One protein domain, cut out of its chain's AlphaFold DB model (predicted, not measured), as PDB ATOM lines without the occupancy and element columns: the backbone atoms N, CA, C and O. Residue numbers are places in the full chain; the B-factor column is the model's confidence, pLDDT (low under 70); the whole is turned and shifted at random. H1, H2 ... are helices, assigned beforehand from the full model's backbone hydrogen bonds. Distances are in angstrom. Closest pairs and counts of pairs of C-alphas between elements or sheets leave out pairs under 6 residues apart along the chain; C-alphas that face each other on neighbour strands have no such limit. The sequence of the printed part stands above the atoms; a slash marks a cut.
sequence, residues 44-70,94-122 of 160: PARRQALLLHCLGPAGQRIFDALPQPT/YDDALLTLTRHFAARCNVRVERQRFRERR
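AT A GLANCE: This is residues 44 to 70 and 94 to 122 of the 160 residues of an uncharacterized protein of Ixodes scapularis (UniProt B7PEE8). What shape does the printed part have? Three helices, H1, H2 and H3, make a small triangular head: H1 meets H2 at a corner near H1's end, meets H3 near the starts of both, and H2 comes near H3. From this head a single arm, residues 105 to 122 with the last residues of H3 and with H4, sticks out and makes the length. What is it made of, and how large is it? The printed part has 56 residues, with four named helices in the order H1, H2, H3, H4 and no named strand, and its class is all helix. It is only just loose, close to extended, with a radius of gyration of the C-alphas of 14.8 A and spans of 47 by 20 by 17 A.

IN THESE COORDINATES: Where do the first two helices lie? H1 is residues 44 to 55, 16.6 A from first to last C-alpha, and begins with C-alpha 44 at (449.389, 331.330, 283.196). H2 is residues 57 to 64, 10.7 A long by the same measure. Where do the other two lie? H3, the longest helix, is residues 94 to 107, 20.0 A, and begins with C-alpha 94 at (450.302, 326.046, 284.985). H4 is residues 111 to 119, 12.0 A, and ends with C-alpha 119 at (436.658, 292.297, 299.302).

HOW THE PARTS SIT: How does H1 stand to H2? They only just touch, with 3 pairs of C-alphas within 8 A, and they touch only at the corner by their link; the closest C-alphas are those of Leu 52 and Gln 60, 5.9 A apart. Their lines stand at a steep tilt of 47 degrees, opposite ways. How does H3 stand to these two? H1 touches H3 with residues 44 to 48 alone, and H3 touches H1 with residues 94 to 97 alone; the closest C-alphas are those of Gln 48 and Tyr 94, 4.8 A apart, at a shallow tilt of 33 degrees, only just short of steep, the same way. H2 and H3 are close but not clearly touching, about perpendicular at 77 degrees, with the C-alphas of Phe 63 and Leu 101 closest at 7.1 A. Where is H4? H4 is apart from H1, H2 and H3. What do the helix backbones show? In H1, H2, H3 and H4 every O i to N i+4 pair is within hydrogen-bond range.

THE WHOLE: How large is it with and without the arm? The two C-alphas farthest apart, those of Thr 70 and Arg 122, are 48.3 A apart. Without residues 105 to 122, which stand free, the other 38 residues span 20 by 20 by 18 A. How is the chain joined? Residues 71 to 93 are not printed, and C-alphas 70 and 94 are 13.7 A apart across that cut, which falls in the link from H2 to H3. The links H1 to H2 and H3 to H4 are tight. Where is the model's confidence low? The mean pLDDT of the printed part is 79.7, and residues 68 to 70, 107 to 110 and 112 to 113 are under 70.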
ATOM      1  N   PRO A  44     449.142 332.660 282.641       83.31
ATOM      2  CA  PRO A  44     449.389 331.330 283.196       83.31
ATOM      3  C   PRO A  44     449.386 331.292 284.732       83.31
ATOM      4  O   PRO A  44     448.781 330.407 285.334       83.31
ATOM      5  N   ALA A  45     449.928 332.328 285.380       83.94
ATOM      6  CA  ALA A  45     449.888 332.483 286.837       83.94
ATOM      7  C   ALA A  45     448.454 332.537 287.402       83.94
ATOM      8  O   ALA A  45     448.167 332.001 288.472       83.94
ATOM      9  N   ARG A  46     447.517 333.153 286.669       84.69
ATOM     10  CA  ARG A  46     446.111 333.243 287.079       84.69
ATOM     11  C   ARG A  46     445.373 331.927 286.841       84.69
ATOM     12  O   ARG A  46     444.556 331.553 287.678       84.69
ATOM     13  N   ARG A  47     445.692 331.191 285.769       86.88
ATOM     14  CA  ARG A  47     445.182 329.823 285.550       86.88
ATOM     15  C   ARG A  47     445.637 328.874 286.658       86.88
ATOM     16  O   ARG A  47     444.819 328.135 287.200       86.88
ATOM     17  N   GLN A  48     446.901 328.963 287.069       87.31
ATOM     18  CA  GLN A  48     447.429 328.204 288.205       87.31
ATOM     19  C   GLN A  48     446.706 328.558 289.513       87.31
ATOM     20  O   GLN A  48     446.303 327.665 290.257       87.31
ATOM     21  N   ALA A  49     446.473 329.844 289.784       87.12
ATOM     22  CA  ALA A  49     445.713 330.258 290.962       87.12
ATOM     23  C   ALA A  49     444.272 329.706 290.952       87.12
ATOM     24  O   ALA A  49     443.771 329.273 291.988       87.12
ATOM     25  N   LEU A  50     443.618 329.661 289.785       87.44
ATOM     26  CA  LEU A  50     442.286 329.065 289.637       87.44
ATOM     27  C   LEU A  50     442.291 327.554 289.864       87.44
ATOM     28  O   LEU A  50     441.400 327.044 290.543       87.44
ATOM     29  N   LEU A  51     443.302 326.848 289.357       88.50
ATOM     30  CA  LEU A  51     443.506 325.425 289.626       88.50
ATOM     31  C   LEU A  51     443.602 325.165 291.137       88.50
ATOM     32  O   LEU A  51     442.873 324.328 291.668       88.50
ATOM     33  N   LEU A  52     444.446 325.925 291.843       87.25
ATOM     34  CA  LEU A  52     444.616 325.813 293.295       87.25
ATOM     35  C   LEU A  52     443.353 326.205 294.074       87.25
ATOM     36  O   LEU A  52     443.067 325.623 295.120       87.25
ATOM     37  N   HIS A  53     442.579 327.166 293.572       86.12
ATOM     38  CA  HIS A  53     441.288 327.533 294.149       86.12
ATOM     39  C   HIS A  53     440.265 326.393 294.021       86.12
ATOM     40  O   HIS A  53     439.638 326.023 295.012       86.12
ATOM     41  N   CYS A  54     440.158 325.774 292.839       84.94
ATOM     42  CA  CYS A  54     439.257 324.642 292.587       84.94
ATOM     43  C   CYS A  54     439.671 323.370 293.354       84.94
ATOM     44  O   CYS A  54     438.834 322.527 293.677       84.94
ATOM     45  N   LEU A  55     440.961 323.225 293.675       84.81
ATOM     46  CA  LEU A  55     441.467 322.135 294.514       84.81
ATOM     47  C   LEU A  55     440.970 322.226 295.963       84.81
ATOM     48  O   LEU A  55     440.756 321.198 296.609       84.81
ATOM     49  N   GLY A  56     440.774 323.444 296.465       85.81
ATOM     50  CA  GLY A  56     440.411 323.712 297.850       85.81
ATOM     51  C   GLY A  56     441.590 323.628 298.837       85.81
ATOM     52  O   GLY A  56     442.718 323.297 298.461       85.81
ATOM     53  N   PRO A  57     441.345 323.907 300.132       80.81
ATOM     54  CA  PRO A  57     442.401 324.127 301.126       80.81
ATOM     55  C   PRO A  57     443.305 322.914 301.362       80.81
ATOM     56  O   PRO A  57     444.509 323.058 301.562       80.81
ATOM     57  N   ALA A  58     442.756 321.695 301.334       81.06
ATOM     58  CA  ALA A  58     443.576 320.497 301.495       81.06
ATOM     59  C   ALA A  58     444.426 320.207 300.247       81.06
ATOM     60  O   ALA A  58     445.528 319.681 300.385       81.06
ATOM     61  N   GLY A  59     443.951 320.584 299.057       82.44
ATOM     62  CA  GLY A  59     444.721 320.496 297.818       82.44
ATOM     63  C   GLY A  59     445.873 321.497 297.768       82.44
ATOM     64  O   GLY A  59     446.968 321.128 297.354       82.44
ATOM     65  N   GLN A  60     445.662 322.713 298.274       86.06
ATOM     66  CA  GLN A  60     446.724 323.716 298.413       86.06
ATOM     67  C   GLN A  60     447.839 323.229 299.340       86.06
ATOM     68  O   GLN A  60     448.990 323.195 298.928       86.06
ATOM     69  N   ARG A  61     447.502 322.691 300.522       83.62
ATOM     70  CA  ARG A  61     448.509 322.097 301.426       83.62
ATOM     71  C   ARG A  61     449.314 320.970 300.778       83.62
ATOM     72  O   ARG A  61     450.492 320.810 301.076       83.62
ATOM     73  N   ILE A  62     448.675 320.157 299.934       86.19
ATOM     74  CA  ILE A  62     449.369 319.103 299.182       86.19
ATOM     75  C   ILE A  62     450.340 319.725 298.183       86.19
ATOM     76  O   ILE A  62     451.463 319.253 298.081       86.19
ATOM     77  N   PHE A  63     449.913 320.763 297.467       86.12
ATOM     78  CA  PHE A  63     450.754 321.468 296.513       86.12
ATOM     79  C   PHE A  63     451.966 322.116 297.195       86.12
ATOM     80  O   PHE A  63     453.088 321.897 296.752       86.12
ATOM     81  N   ASP A  64     451.766 322.808 298.316       85.62
ATOM     82  CA  ASP A  64     452.845 323.453 299.078       85.62
ATOM     83  C   ASP A  64     453.838 322.440 299.671       85.62
ATOM     84  O   ASP A  64     455.023 322.728 299.822       85.62
ATOM     85  N   ALA A  65     453.368 321.230 299.995       86.25
ATOM     86  CA  ALA A  65     454.208 320.144 300.494       86.25
ATOM     87  C   ALA A  65     454.992 319.411 299.388       86.25
ATOM     88  O   ALA A  65     455.847 318.577 299.701       86.25
ATOM     89  N   LEU A  66     454.687 319.658 298.110       85.06
ATOM     90  CA  LEU A  66     455.421 319.072 296.991       85.06
ATOM     91  C   LEU A  66     456.643 319.931 296.651       85.06
ATOM     92  O   LEU A  66     456.581 321.150 296.787       85.06
ATOM     93  N   PRO A  67     457.753 319.326 296.186       74.50
ATOM     94  CA  PRO A  67     458.911 320.085 295.736       74.50
ATOM     95  C   PRO A  67     458.513 320.926 294.519       74.50
ATOM     96  O   PRO A  67     458.397 320.408 293.409       74.50
ATOM     97  N   GLN A  68     458.255 322.210 294.744       68.88
ATOM     98  CA  GLN A  68     457.990 323.154 293.669       68.88
ATOM     99  C   GLN A  68     459.316 323.513 292.989       68.88
ATOM    100  O   GLN A  68     460.321 323.689 293.688       68.88
ATOM    101  N   PRO A  69     459.356 323.659 291.655       59.94
ATOM    102  CA  PRO A  69     460.461 324.340 290.997       59.94
ATOM    103  C   PRO A  69     460.435 325.806 291.455       59.94
ATOM    104  O   PRO A  69     459.686 326.626 290.940       59.94
ATOM    105  N   THR A  70     461.179 326.128 292.511       48.66
ATOM    106  CA  THR A  70     461.213 327.456 293.134       48.66
ATOM    107  C   THR A  70     461.729 328.526 292.168       48.66
ATOM    108  O   THR A  70     462.878 328.431 291.732       48.66
ATOM    109  N   TYR A  94     451.534 326.827 284.947       85.50
ATOM    110  CA  TYR A  94     450.302 326.046 284.985       85.50
ATOM    111  C   TYR A  94     450.527 324.571 284.619       85.50
ATOM    112  O   TYR A  94     450.072 323.687 285.349       85.50
ATOM    113  N   ASP A  95     451.251 324.299 283.532       86.12
ATOM    114  CA  ASP A  95     451.534 322.940 283.062       86.12
ATOM    115  C   ASP A  95     452.435 322.185 284.047       86.12
ATOM    116  O   ASP A  95     452.174 321.020 284.359       86.12
ATOM    117  N   ASP A  96     453.432 322.855 284.631       87.88
ATOM    118  CA  ASP A  96     454.288 322.279 285.676       87.88
ATOM    119  C   ASP A  96     453.497 321.920 286.941       87.88
ATOM    120  O   ASP A  96     453.668 320.833 287.516       87.88
ATOM    121  N   ALA A  97     452.587 322.802 287.366       86.88
ATOM    122  CA  ALA A  97     451.713 322.550 288.505       86.88
ATOM    123  C   ALA A  97     450.767 321.369 288.235       86.88
ATOM    124  O   ALA A  97     450.637 320.467 289.072       86.88
ATOM    125  N   LEU A  98     450.148 321.329 287.049       88.12
ATOM    126  CA  LEU A  98     449.296 320.223 286.613       88.12
ATOM    127  C   LEU A  98     450.047 318.896 286.593       88.12
ATOM    128  O   LEU A  98     449.520 317.876 287.048       88.12
ATOM    129  N   LEU A  99     451.272 318.896 286.080       88.06
ATOM    130  CA  LEU A  99     452.097 317.706 285.948       88.06
ATOM    131  C   LEU A  99     452.516 317.178 287.327       88.06
ATOM    132  O   LEU A  99     452.407 315.978 287.596       88.06
ATOM    133  N   THR A 100     452.911 318.072 288.231       87.62
ATOM    134  CA  THR A 100     453.273 317.754 289.620       87.62
ATOM    135  C   THR A 100     452.097 317.148 290.384       87.62
ATOM    136  O   THR A 100     452.226 316.075 290.986       87.62
ATOM    137  N   LEU A 101     450.917 317.768 290.292       86.88
ATOM    138  CA  LEU A 101     449.693 317.251 290.905       86.88
ATOM    139  C   LEU A 101     449.267 315.921 290.271       86.88
ATOM    140  O   LEU A 101     448.920 314.978 290.978       86.88
ATOM    141  N   THR A 102     449.368 315.794 288.949       86.94
ATOM    142  CA  THR A 102     449.030 314.551 288.250       86.94
ATOM    143  C   THR A 102     449.929 313.404 288.672       86.94
ATOM    144  O   THR A 102     449.417 312.323 288.945       86.94
ATOM    145  N   ARG A 103     451.239 313.620 288.819       85.56
ATOM    146  CA  ARG A 103     452.154 312.604 289.362       85.56
ATOM    147  C   ARG A 103     451.757 312.189 290.779       85.56
ATOM    148  O   ARG A 103     451.725 310.997 291.079       85.56
ATOM    149  N   HIS A 104     451.418 313.153 291.632       83.56
ATOM    150  CA  HIS A 104     451.027 312.890 293.017       83.56
ATOM    151  C   HIS A 104     449.740 312.070 293.127       83.56
ATOM    152  O   HIS A 104     449.702 311.065 293.842       83.56
ATOM    153  N   PHE A 105     448.706 312.456 292.380       78.12
ATOM    154  CA  PHE A 105     447.415 311.776 292.413       78.12
ATOM    155  C   PHE A 105     447.394 310.482 291.588       78.12
ATOM    156  O   PHE A 105     446.666 309.559 291.952       78.12
ATOM    157  N   ALA A 106     448.214 310.356 290.537       72.62
ATOM    158  CA  ALA A 106     448.380 309.105 289.791       72.62
ATOM    159  C   ALA A 106     449.084 308.027 290.627       72.62
ATOM    160  O   ALA A 106     448.743 306.850 290.530       72.62
ATOM    161  N   ALA A 107     450.035 308.418 291.480       62.91
ATOM    162  CA  ALA A 107     450.787 307.489 292.320       62.91
ATOM    163  C   ALA A 107     449.984 306.926 293.510       62.91
ATOM    164  O   ALA A 107     450.385 305.921 294.096       62.91
ATOM    165  N   ARG A 108     448.873 307.562 293.912       58.69
ATOM    166  CA  ARG A 108     448.235 307.334 295.225       58.69
ATOM    167  C   ARG A 108     446.927 306.538 295.213       58.69
ATOM    168  O   ARG A 108     446.166 306.612 296.179       58.69
ATOM    169  N   CYS A 109     446.668 305.704 294.205       60.53
ATOM    170  CA  CYS A 109     445.700 304.625 294.410       60.53
ATOM    171  C   CYS A 109     446.344 303.544 295.299       60.53
ATOM    172  O   CYS A 109     447.158 302.736 294.861       60.53
ATOM    173  N   ASN A 110     446.004 303.528 296.591       66.50
ATOM    174  CA  ASN A 110     446.438 302.455 297.481       66.50
ATOM    175  C   ASN A 110     445.746 301.151 297.065       66.50
ATOM    176  O   ASN A 110     444.664 300.831 297.552       66.50
ATOM    177  N   VAL A 111     446.379 300.378 296.180       72.00
ATOM    178  CA  VAL A 111     445.812 299.142 295.611       72.00
ATOM    179  C   VAL A 111     445.392 298.158 296.703       72.00
ATOM    180  O   VAL A 111     444.402 297.452 296.541       72.00
ATOM    181  N   ARG A 112     446.097 298.126 297.843       65.38
ATOM    182  CA  ARG A 112     445.704 297.318 299.011       65.38
ATOM    183  C   ARG A 112     444.373 297.774 299.610       65.38
ATOM    184  O   ARG A 112     443.526 296.928 299.868       65.38
ATOM    185  N   VAL A 113     444.178 299.082 299.778       69.69
ATOM    186  CA  VAL A 113     442.929 299.666 300.292       69.69
ATOM    187  C   VAL A 113     441.795 299.447 299.298       69.69
ATOM    188  O   VAL A 113     440.725 299.014 299.695       69.69
ATOM    189  N   GLU A 114     442.026 299.653 298.001       74.38
ATOM    190  CA  GLU A 114     440.997 299.422 296.979       74.38
ATOM    191  C   GLU A 114     440.638 297.935 296.831       74.38
ATOM    192  O   GLU A 114     439.464 297.586 296.720       74.38
ATOM    193  N   ARG A 115     441.619 297.025 296.930       76.31
ATOM    194  CA  ARG A 115     441.357 295.576 296.995       76.31
ATOM    195  C   ARG A 115     440.602 295.187 298.257       76.31
ATOM    196  O   ARG A 115     439.732 294.327 298.182       76.31
ATOM    197  N   GLN A 116     440.920 295.797 299.394       74.62
ATOM    198  CA  GLN A 116     440.210 295.547 300.643       74.62
ATOM    199  C   GLN A 116     438.763 296.048 300.556       74.62
ATOM    200  O   GLN A 116     437.845 295.267 300.768       74.62
ATOM    201  N   ARG A 117     438.552 297.280 300.080       76.94
ATOM    202  CA  ARG A 117     437.226 297.839 299.775       76.94
ATOM    203  C   ARG A 117     436.443 297.002 298.770       76.94
ATOM    204  O   ARG A 117     435.222 297.027 298.800       76.94
ATOM    205  N   PHE A 118     437.109 296.302 297.848       77.06
ATOM    206  CA  PHE A 118     436.470 295.350 296.936       77.06
ATOM    207  C   PHE A 118     436.056 294.057 297.651       77.06
ATOM    208  O   PHE A 118     434.937 293.594 297.459       77.06
ATOM    209  N   ARG A 119     436.933 293.501 298.497       78.50
ATOM    210  CA  ARG A 119     436.658 292.297 299.302       78.50
ATOM    211  C   ARG A 119     435.537 292.507 300.314       78.50
ATOM    212  O   ARG A 119     434.784 291.582 300.582       78.50
ATOM    213  N   GLU A 120     435.430 293.713 300.857       78.81
ATOM    214  CA  GLU A 120     434.398 294.091 301.823       78.81
ATOM    215  C   GLU A 120     433.030 294.348 301.172       78.81
ATOM    216  O   GLU A 120     432.035 294.505 301.882       78.81
ATOM    217  N   ARG A 121     432.926 294.364 299.831       73.75
ATOM    218  CA  ARG A 121     431.629 294.557 299.169       73.75
ATOM    219  C   ARG A 121     430.748 293.344 299.353       73.75
ATOM    220  O   ARG A 121     431.138 292.211 299.084       73.75
ATOM    221  N   ARG A 122     429.501 293.625 299.698       79.69
ATOM    222  CA  ARG A 122     428.409 292.664 299.693       79.69
ATOM    223  C   ARG A 122     427.237 293.267 298.936       79.69
ATOM    224  O   ARG A 122     427.090 294.491 298.896       79.69
TER     225      ARG A 122